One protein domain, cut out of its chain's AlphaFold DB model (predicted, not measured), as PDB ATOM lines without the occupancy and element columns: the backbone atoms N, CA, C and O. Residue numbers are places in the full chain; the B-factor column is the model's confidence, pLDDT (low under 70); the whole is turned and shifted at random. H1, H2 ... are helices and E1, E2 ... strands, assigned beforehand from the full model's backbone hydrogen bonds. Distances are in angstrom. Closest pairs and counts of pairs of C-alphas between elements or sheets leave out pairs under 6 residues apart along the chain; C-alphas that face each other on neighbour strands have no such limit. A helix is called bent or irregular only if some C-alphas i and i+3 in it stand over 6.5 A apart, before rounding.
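What this domain is: This is residues 45 to 107 of the 284 residues of an uncharacterized protein of Tuber borchii (UniProt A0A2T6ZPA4). Picture an open, flat V of two long helices that do not meet: H1 makes one arm, and H2, with the small hairpin of E1 and E2 beside its first part, makes the other. Residues 45 to 55, with no named element, run from beside E2 across to the far end of H1, while residues 101 to 107 of H2 stick out at the tip of the other arm. The printed part has 63 residues with two named helices and two named strands, in the order H1, E1, E2, H2; the sheet has the order E1 - E2 and is antiparallel, and the class is mixed, helices and strands. The whole is loose, with a radius of gyration of the C-alphas of 14.1 A and spans of 40 by 26 by 13 A.

Where its parts are: Start at C-alpha 45, at (156.492, -32.969, 173.548), and go on to C-alpha 56 at (180.284, -43.330, 168.295), where H1 begins. H1, residues 56 to 73, is 25.4 A from first to last C-alpha. It is irregular, with C-alphas 57 and 60 lying 7.6 A apart, and has a kink of 29 degrees near residue 63. Next come E1, residues 77 to 81, 12.3 A long, and E2, residues 84 to 88, 12.8 A long. H2, residues 90 to 107, is 26.1 A long and ends at C-alpha 107, at (157.461, -14.188, 157.639).

How they stand to each other: Look first at residues 45 to 46, which form a short parallel pairing with residues 87 to 88 of E2. E1 and E2 are a hairpin, antiparallel at 152 degrees between their directions; the C-alphas of Ile 78 and Val 87 face each other at 4.6 A. Here N 79 and O 86, 2.9 A apart, and N 81 and O 84, 2.8 A apart, are within hydrogen-bond range. The closest C-alphas of E2 and H2 are those of Ile 86 and Leu 93, 7.3 A apart. The closest of E1 and H2 are those of Lys 77 and Ser 90, 7.2 A apart. H1 is apart from H2, and only just apart from E2, with 8.5 A between their closest C-alphas. In H2 every O i to N i+4 pair is within hydrogen-bond range; in H1, 12 of 14 are.

The domain as a whole: Look for the two C-alphas farthest apart at Thr 55 and Glu 83, with 41.0 A between them. Residues 101 to 107, which belong to H2, stand free. The links H1 to E1, E1 to E2 and E2 to H2 are tight. The printed part has no cut. Its mean pLDDT is 92.8, and no printed residue of this model is under 70.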
ATOM      1  N   ALA A  45     155.573 -32.797 172.430       93.31
ATOM      2  CA  ALA A  45     156.492 -32.969 173.548       93.31
ATOM      3  C   ALA A  45     157.947 -32.775 173.109       93.31
ATOM      4  O   ALA A  45     158.428 -33.454 172.201       93.31
ATOM      5  N   ILE A  46     158.669 -31.876 173.781       93.62
ATOM      6  CA  ILE A  46     160.062 -31.548 173.463       93.62
ATOM      7  C   ILE A  46     160.915 -31.697 174.723       93.62
ATOM      8  O   ILE A  46     160.809 -30.919 175.669       93.62
ATOM      9  N   ILE A  47     161.811 -32.682 174.716       95.25
ATOM     10  CA  ILE A  47     162.797 -32.890 175.780       95.25
ATOM     11  C   ILE A  47     164.183 -32.640 175.205       95.25
ATOM     12  O   ILE A  47     164.610 -33.309 174.263       95.25
ATOM     13  N   VAL A  48     164.903 -31.685 175.792       95.38
ATOM     14  CA  VAL A  48     166.277 -31.368 175.396       95.38
ATOM     15  C   VAL A  48     167.225 -31.757 176.515       95.38
ATOM     16  O   VAL A  48     167.228 -31.156 177.590       95.38
ATOM     17  N   ALA A  49     168.085 -32.728 176.232       94.00
ATOM     18  CA  ALA A  49     169.088 -33.227 177.158       94.00
ATOM     19  C   ALA A  49     170.492 -33.128 176.541       94.00
ATOM     20  O   ALA A  49     170.651 -33.079 175.321       94.00
ATOM     21  N   ARG A  50     171.528 -33.055 177.384       93.12
ATOM     22  CA  ARG A  50     172.931 -32.971 176.946       93.12
ATOM     23  C   ARG A  50     173.720 -34.110 177.572       93.12
ATOM     24  O   ARG A  50     173.649 -34.293 178.781       93.12
ATOM     25  N   SER A  51     174.489 -34.819 176.753       91.19
ATOM     26  CA  SER A  51     175.396 -35.879 177.192       91.19
ATOM     27  C   SER A  51     176.780 -35.675 176.578       91.19
ATOM     28  O   SER A  51     176.853 -35.322 175.396       91.19
ATOM     29  N   PRO A  52     177.876 -35.891 177.323       88.75
ATOM     30  CA  PRO A  52     179.197 -35.993 176.721       88.75
ATOM     31  C   PRO A  52     179.285 -37.253 175.848       88.75
ATOM     32  O   PRO A  52     178.924 -38.348 176.273       88.75
ATOM     33  N   VAL A  53     179.798 -37.107 174.625       88.50
ATOM     34  CA  VAL A  53     179.987 -38.237 173.706       88.50
ATOM     35  C   VAL A  53     181.217 -39.035 174.129       88.50
ATOM     36  O   VAL A  53     182.318 -38.489 174.163       88.50
ATOM     37  N   ARG A  54     181.037 -40.325 174.435       86.19
ATOM     38  CA  ARG A  54     182.140 -41.227 174.810       86.19
ATOM     39  C   ARG A  54     182.687 -41.989 173.609       86.19
ATOM     40  O   ARG A  54     183.875 -41.900 173.319       86.19
ATOM     41  N   THR A  55     181.829 -42.705 172.884       90.25
ATOM     42  CA  THR A  55     182.186 -43.410 171.642       90.25
ATOM     43  C   THR A  55     181.033 -43.350 170.639       90.25
ATOM     44  O   THR A  55     179.868 -43.316 171.021       90.25
ATOM     45  N   LEU A  56     181.327 -43.366 169.335       90.69
ATOM     46  CA  LEU A  56     180.284 -43.330 168.295       90.69
ATOM     47  C   LEU A  56     179.297 -44.505 168.406       90.69
ATOM     48  O   LEU A  56     178.101 -44.318 168.211       90.69
ATOM     49  N   GLY A  57     179.786 -45.697 168.772       93.00
ATOM     50  CA  GLY A  57     178.955 -46.894 168.939       93.00
ATOM     51  C   GLY A  57     178.001 -46.850 170.139       93.00
ATOM     52  O   GLY A  57     177.023 -47.590 170.151       93.00
ATOM     53  N   SER A  58     178.248 -45.978 171.124       91.12
ATOM     54  CA  SER A  58     177.395 -45.809 172.314       91.12
ATOM     55  C   SER A  58     176.457 -44.602 172.233       91.12
ATOM     56  O   SER A  58     175.630 -44.407 173.116       91.12
ATOM     57  N   LEU A  59     176.509 -43.812 171.155       93.12
ATOM     58  CA  LEU A  59     175.790 -42.539 171.071       93.12
ATOM     59  C   LEU A  59     174.266 -42.684 171.231       93.12
ATOM     60  O   LEU A  59     173.647 -41.912 171.956       93.12
ATOM     61  N   ILE A  60     173.663 -43.667 170.557       93.38
ATOM     62  CA  ILE A  60     172.215 -43.923 170.615       93.38
ATOM     63  C   ILE A  60     171.775 -44.398 172.010       93.38
ATOM     64  O   ILE A  60     170.868 -43.775 172.568       93.38
ATOM     65  N   PRO A  61     172.365 -45.461 172.601       93.62
ATOM     66  CA  PRO A  61     171.960 -45.904 173.934       93.62
ATOM     67  C   PRO A  61     172.199 -44.830 175.004       93.62
ATOM     68  O   PRO A  61     171.309 -44.605 175.828       93.62
ATOM     69  N   ASP A  62     173.316 -44.099 174.934       93.88
ATOM     70  CA  ASP A  62     173.604 -42.988 175.846       93.88
ATOM     71  C   ASP A  62     172.569 -41.858 175.693       93.88
ATOM     72  O   ASP A  62     172.072 -41.332 176.690       93.88
ATOM     73  N   ALA A  63     172.182 -41.504 174.460       93.31
ATOM     74  CA  ALA A  63     171.158 -40.489 174.208       93.31
ATOM     75  C   ALA A  63     169.787 -40.893 174.772       93.31
ATOM     76  O   ALA A  63     169.139 -40.079 175.430       93.31
ATOM     77  N   ILE A  64     169.356 -42.146 174.577       94.62
ATOM     78  CA  ILE A  64     168.094 -42.659 175.139       94.62
ATOM     79  C   ILE A  64     168.123 -42.589 176.667       94.62
ATOM     80  O   ILE A  64     167.155 -42.140 177.283       94.62
ATOM     81  N   GLN A  65     169.221 -43.029 177.287       94.81
ATOM     82  CA  GLN A  65     169.367 -43.000 178.739       94.81
ATOM     83  C   GLN A  65     169.292 -41.569 179.277       94.81
ATOM     84  O   GLN A  65     168.596 -41.316 180.258       94.81
ATOM     85  N   VAL A  66     169.960 -40.631 178.614       95.62
ATOM     86  CA  VAL A  66     170.016 -39.229 179.034       95.62
ATOM     87  C   VAL A  66     168.680 -38.516 178.825       95.62
ATOM     88  O   VAL A  66     168.288 -37.724 179.676       95.62
ATOM     89  N   ILE A  67     167.928 -38.840 177.771       94.12
ATOM     90  CA  ILE A  67     166.552 -38.348 177.594       94.12
ATOM     91  C   ILE A  67     165.644 -38.878 178.708       94.12
ATOM     92  O   ILE A  67     164.898 -38.100 179.294       94.12
ATOM     93  N   LYS A  68     165.727 -40.173 179.045       94.31
ATOM     94  CA  LYS A  68     164.955 -40.754 180.159       94.31
ATOM     95  C   LYS A  68     165.300 -40.093 181.492       94.31
ATOM     96  O   LYS A  68     164.408 -39.802 182.278       94.31
ATOM     97  N   GLN A  69     166.585 -39.850 181.741       93.25
ATOM     98  CA  GLN A  69     167.029 -39.137 182.936       93.25
ATOM     99  C   GLN A  69     166.494 -37.706 182.958       93.25
ATOM    100  O   GLN A  69     165.914 -37.317 183.960       93.25
ATOM    101  N   ALA A  70     166.609 -36.958 181.860       92.75
ATOM    102  CA  ALA A  70     166.065 -35.605 181.771       92.75
ATOM    103  C   ALA A  70     164.542 -35.582 181.969       92.75
ATOM    104  O   ALA A  70     164.048 -34.719 182.677       92.75
ATOM    105  N   ALA A  71     163.808 -36.559 181.428       92.19
ATOM    106  CA  ALA A  71     162.361 -36.679 181.621       92.19
ATOM    107  C   ALA A  71     161.955 -36.929 183.084       92.19
ATOM    108  O   ALA A  71     160.865 -36.541 183.488       92.19
ATOM    109  N   ASN A  72     162.816 -37.597 183.859       92.00
ATOM    110  CA  ASN A  72     162.555 -37.937 185.258       92.00
ATOM    111  C   ASN A  72     163.081 -36.882 186.242       92.00
ATOM    112  O   ASN A  72     162.531 -36.737 187.330       92.00
ATOM    113  N   VAL A  73     164.190 -36.220 185.902       89.56
ATOM    114  CA  VAL A  73     164.903 -35.278 186.779       89.56
ATOM    115  C   VAL A  73     164.432 -33.848 186.552       89.56
ATOM    116  O   VAL A  73     164.271 -33.107 187.520       89.56
ATOM    117  N   ASP A  74     164.217 -33.452 185.297       90.56
ATOM    118  CA  ASP A  74     163.741 -32.110 184.990       90.56
ATOM    119  C   ASP A  74     162.215 -32.064 185.123       90.56
ATOM    120  O   ASP A  74     161.493 -32.905 184.588       90.56
ATOM    121  N   GLU A  75     161.711 -31.033 185.796       92.44
ATOM    122  CA  GLU A  75     160.279 -30.755 185.853       92.44
ATOM    123  C   GLU A  75     159.748 -30.458 184.440       92.44
ATOM    124  O   GLU A  75     160.150 -29.477 183.798       92.44
ATOM    125  N   LEU A  76     158.839 -31.306 183.952       94.56
ATOM    126  CA  LEU A  76     158.126 -31.071 182.702       94.56
ATOM    127  C   LEU A  76     157.067 -29.994 182.918       94.56
ATOM    128  O   LEU A  76     156.235 -30.081 183.820       94.56
ATOM    129  N   LYS A  77     157.093 -28.981 182.060       95.31
ATOM    130  CA  LYS A  77     156.182 -27.843 182.104       95.31
ATOM    131  C   LYS A  77     155.331 -27.827 180.851       95.31
ATOM    132  O   LYS A  77     155.785 -28.183 179.765       95.31
ATOM    133  N   ILE A  78     154.092 -27.390 181.023       94.62
ATOM    134  CA  ILE A  78     153.157 -27.158 179.931       94.62
ATOM    135  C   ILE A  78     153.195 -25.667 179.622       94.62
ATOM    136  O   ILE A  78     152.994 -24.842 180.516       94.62
ATOM    137  N   LYS A  79     153.452 -25.311 178.367       93.50
ATOM    138  CA  LYS A  79     153.379 -23.931 177.894       93.50
ATOM    139  C   LYS A  79     152.473 -23.877 176.678       93.50
ATOM    140  O   LYS A  79     152.633 -24.653 175.740       93.50
ATOM    141  N   LYS A  80     151.528 -22.941 176.694       90.69
ATOM    142  CA  LYS A  80     150.725 -22.623 175.517       90.69
ATOM    143  C   LYS A  80     151.477 -21.592 174.688       90.69
ATOM    144  O   LYS A  80     151.849 -20.541 175.213       90.69
ATOM    145  N   VAL A  81     151.723 -21.902 173.426       85.19
ATOM    146  CA  VAL A  81     152.529 -21.078 172.535       85.19
ATOM    147  C   VAL A  81     151.794 -20.943 171.200       85.19
ATOM    148  O   VAL A  81     151.580 -21.942 170.532       85.19
ATOM    149  N   LYS A  82     151.325 -19.730 170.860       80.62
ATOM    150  CA  LYS A  82     150.488 -19.452 169.667       80.62
ATOM    151  C   LYS A  82     149.379 -20.496 169.445       80.62
ATOM    152  O   LYS A  82     149.253 -21.072 168.379       80.62
ATOM    153  N   GLU A  83     148.583 -20.725 170.489       86.88
ATOM    154  CA  GLU A  83     147.458 -21.680 170.527       86.88
ATOM    155  C   GLU A  83     147.823 -23.167 170.629       86.88
ATOM    156  O   GLU A  83     147.000 -23.941 171.122       86.88
ATOM    157  N   GLU A  84     149.059 -23.552 170.321       89.00
ATOM    158  CA  GLU A  84     149.552 -24.916 170.495       89.00
ATOM    159  C   GLU A  84     149.949 -25.177 171.952       89.00
ATOM    160  O   GLU A  84     150.495 -24.317 172.649       89.00
ATOM    161  N   THR A  85     149.646 -26.376 172.448       93.56
ATOM    162  CA  THR A  85     150.068 -26.805 173.784       93.56
ATOM    163  C   THR A  85     151.337 -27.625 173.639       93.56
ATOM    164  O   THR A  85     151.320 -28.673 173.000       93.56
ATOM    165  N   ILE A  86     152.431 -27.145 174.228       94.12
ATOM    166  CA  ILE A  86     153.734 -27.806 174.176       94.12
ATOM    167  C   ILE A  86     154.120 -28.231 175.586       94.12
ATOM    168  O   ILE A  86     154.019 -27.455 176.541       94.12
ATOM    169  N   VAL A  87     154.579 -29.471 175.714       95.56
ATOM    170  CA  VAL A  87     155.067 -30.039 176.972       95.56
ATOM    171  C   VAL A  87     156.567 -30.271 176.859       95.56
ATOM    172  O   VAL A  87     157.048 -30.861 175.897       95.56
ATOM    173  N   GLY A  88     157.347 -29.826 177.836       95.94
ATOM    174  CA  GLY A  88     158.791 -30.030 177.778       95.94
ATOM    175  C   GLY A  88     159.518 -29.621 179.041       95.94
ATOM    176  O   GLY A  88     158.957 -28.952 179.909       95.94
ATOM    177  N   ASN A  89     160.789 -30.004 179.141       96.88
ATOM    178  CA  ASN A  89     161.671 -29.400 180.136       96.88
ATOM    179  C   ASN A  89     161.980 -27.941 179.744       96.88
ATOM    180  O   ASN A  89     161.719 -27.524 178.614       96.88
ATOM    181  N   SER A  90     162.551 -27.154 180.662       94.06
ATOM    182  CA  SER A  90     162.839 -25.723 180.432       94.06
ATOM    183  C   SER A  90     163.551 -25.464 179.100       94.06
ATOM    184  O   SER A  90     163.098 -24.657 178.295       94.06
ATOM    185  N   ARG A  91     164.596 -26.244 178.811       94.75
ATOM    186  CA  ARG A  91     165.365 -26.157 177.561       94.75
ATOM    187  C   ARG A  91     164.544 -26.489 176.316       94.75
ATOM    188  O   ARG A  91     164.747 -25.866 175.278       94.75
ATOM    189  N   GLY A  92     163.662 -27.486 176.396       94.81
ATOM    190  CA  GLY A  92     162.764 -27.842 175.301       94.81
ATOM    191  C   GLY A  92     161.767 -26.729 174.996       94.81
ATOM    192  O   GLY A  92     161.578 -26.381 173.832       94.81
ATOM    193  N   LEU A  93     161.208 -26.106 176.035       94.25
ATOM    194  CA  LEU A  93     160.296 -24.973 175.886       94.25
ATOM    195  C   LEU A  93     160.994 -23.716 175.353       94.25
ATOM    196  O   LEU A  93     160.403 -22.995 174.550       94.25
ATOM    197  N   ASP A  94     162.236 -23.452 175.760       94.06
ATOM    198  CA  ASP A  94     163.037 -22.350 175.215       94.06
ATOM    199  C   ASP A  94     163.305 -22.550 173.720       94.06
ATOM    200  O   ASP A  94     163.152 -21.620 172.927       94.06
ATOM    201  N   LEU A  95     163.638 -23.783 173.317       94.56
ATOM    202  CA  LEU A  95     163.845 -24.130 171.913       94.56
ATOM    203  C   LEU A  95     162.558 -23.973 171.089       94.56
ATOM    204  O   LEU A  95     162.620 -23.481 169.965       94.56
ATOM    205  N   ALA A  96     161.408 -24.353 171.652       92.31
ATOM    206  CA  ALA A  96     160.107 -24.168 171.015       92.31
ATOM    207  C   ALA A  96     159.788 -22.682 170.788       92.31
ATOM    208  O   ALA A  96     159.418 -22.295 169.680       92.31
ATOM    209  N   ASN A  97     160.003 -21.834 171.803       92.38
ATOM    210  CA  ASN A  97     159.807 -20.386 171.665       92.38
ATOM    211  C   ASN A  97     160.724 -19.809 170.580       92.38
ATOM    212  O   ASN A  97     160.254 -19.096 169.699       92.38
ATOM    213  N   LEU A  98     162.010 -20.176 170.597       94.81
ATOM    214  CA  LEU A  98     162.978 -19.705 169.609       94.81
ATOM    215  C   LEU A  98     162.598 -20.134 168.186       94.81
ATOM    216  O   LEU A  98     162.727 -19.353 167.245       94.81
ATOM    217  N   ALA A  99     162.123 -21.369 168.005       92.00
ATOM    218  CA  ALA A  99     161.682 -21.858 166.702       92.00
ATOM    219  C   ALA A  99     160.520 -21.022 166.144       92.00
ATOM    220  O   ALA A  99     160.517 -20.701 164.954       92.00
ATOM    221  N   MET A 100     159.577 -20.618 166.996       90.31
ATOM    222  CA  MET A 100     158.498 -19.730 166.580       90.31
ATOM    223  C   MET A 100     158.959 -18.302 166.293       90.31
ATOM    224  O   MET A 100     158.488 -17.713 165.325       90.31
ATOM    225  N   GLU A 101     159.845 -17.735 167.118       94.38
ATOM    226  CA  GLU A 101     160.418 -16.404 166.872       94.38
ATOM    227  C   GLU A 101     161.127 -16.380 165.513       94.38
ATOM    228  O   GLU A 101     160.955 -15.452 164.726       94.38
ATOM    229  N   ILE A 102     161.861 -17.449 165.183       95.19
ATOM    230  CA  ILE A 102     162.488 -17.620 163.870       95.19
ATOM    231  C   ILE A 102     161.442 -17.700 162.752       95.19
ATOM    232  O   ILE A 102     161.682 -17.153 161.675       95.19
ATOM    233  N   ALA A 103     160.324 -18.398 162.956       93.19
ATOM    234  CA  ALA A 103     159.260 -18.485 161.954       93.19
ATOM    235  C   ALA A 103     158.622 -17.110 161.702       93.19
ATOM    236  O   ALA A 103     158.541 -16.672 160.560       93.19
ATOM    237  N   GLU A 104     158.294 -16.382 162.766       94.75
ATOM    238  CA  GLU A 104     157.716 -15.041 162.679       94.75
ATOM    239  C   GLU A 104     158.662 -14.038 162.013       94.75
ATOM    240  O   GLU A 104     158.258 -13.296 161.121       94.75
ATOM    241  N   LEU A 105     159.947 -14.053 162.377       96.56
ATOM    242  CA  LEU A 105     160.952 -13.212 161.726       96.56
ATOM    243  C   LEU A 105     161.118 -13.560 160.244       96.56
ATOM    244  O   LEU A 105     161.337 -12.665 159.430       96.56
ATOM    245  N   LYS A 106     161.018 -14.839 159.864       96.50
ATOM    246  CA  LYS A 106     161.053 -15.240 158.450       96.50
ATOM    247  C   LYS A 106     159.861 -14.687 157.678       96.50
ATOM    248  O   LYS A 106     160.068 -14.197 156.569       96.50
ATOM    249  N   ASP A 107     158.669 -14.731 158.261       95.06
ATOM    250  CA  ASP A 107     157.461 -14.188 157.639       95.06
ATOM    251  C   ASP A 107     157.568 -12.663 157.476       95.06
ATOM    252  O   ASP A 107     157.310 -12.134 156.394       95.06
TER     253      ASP A 107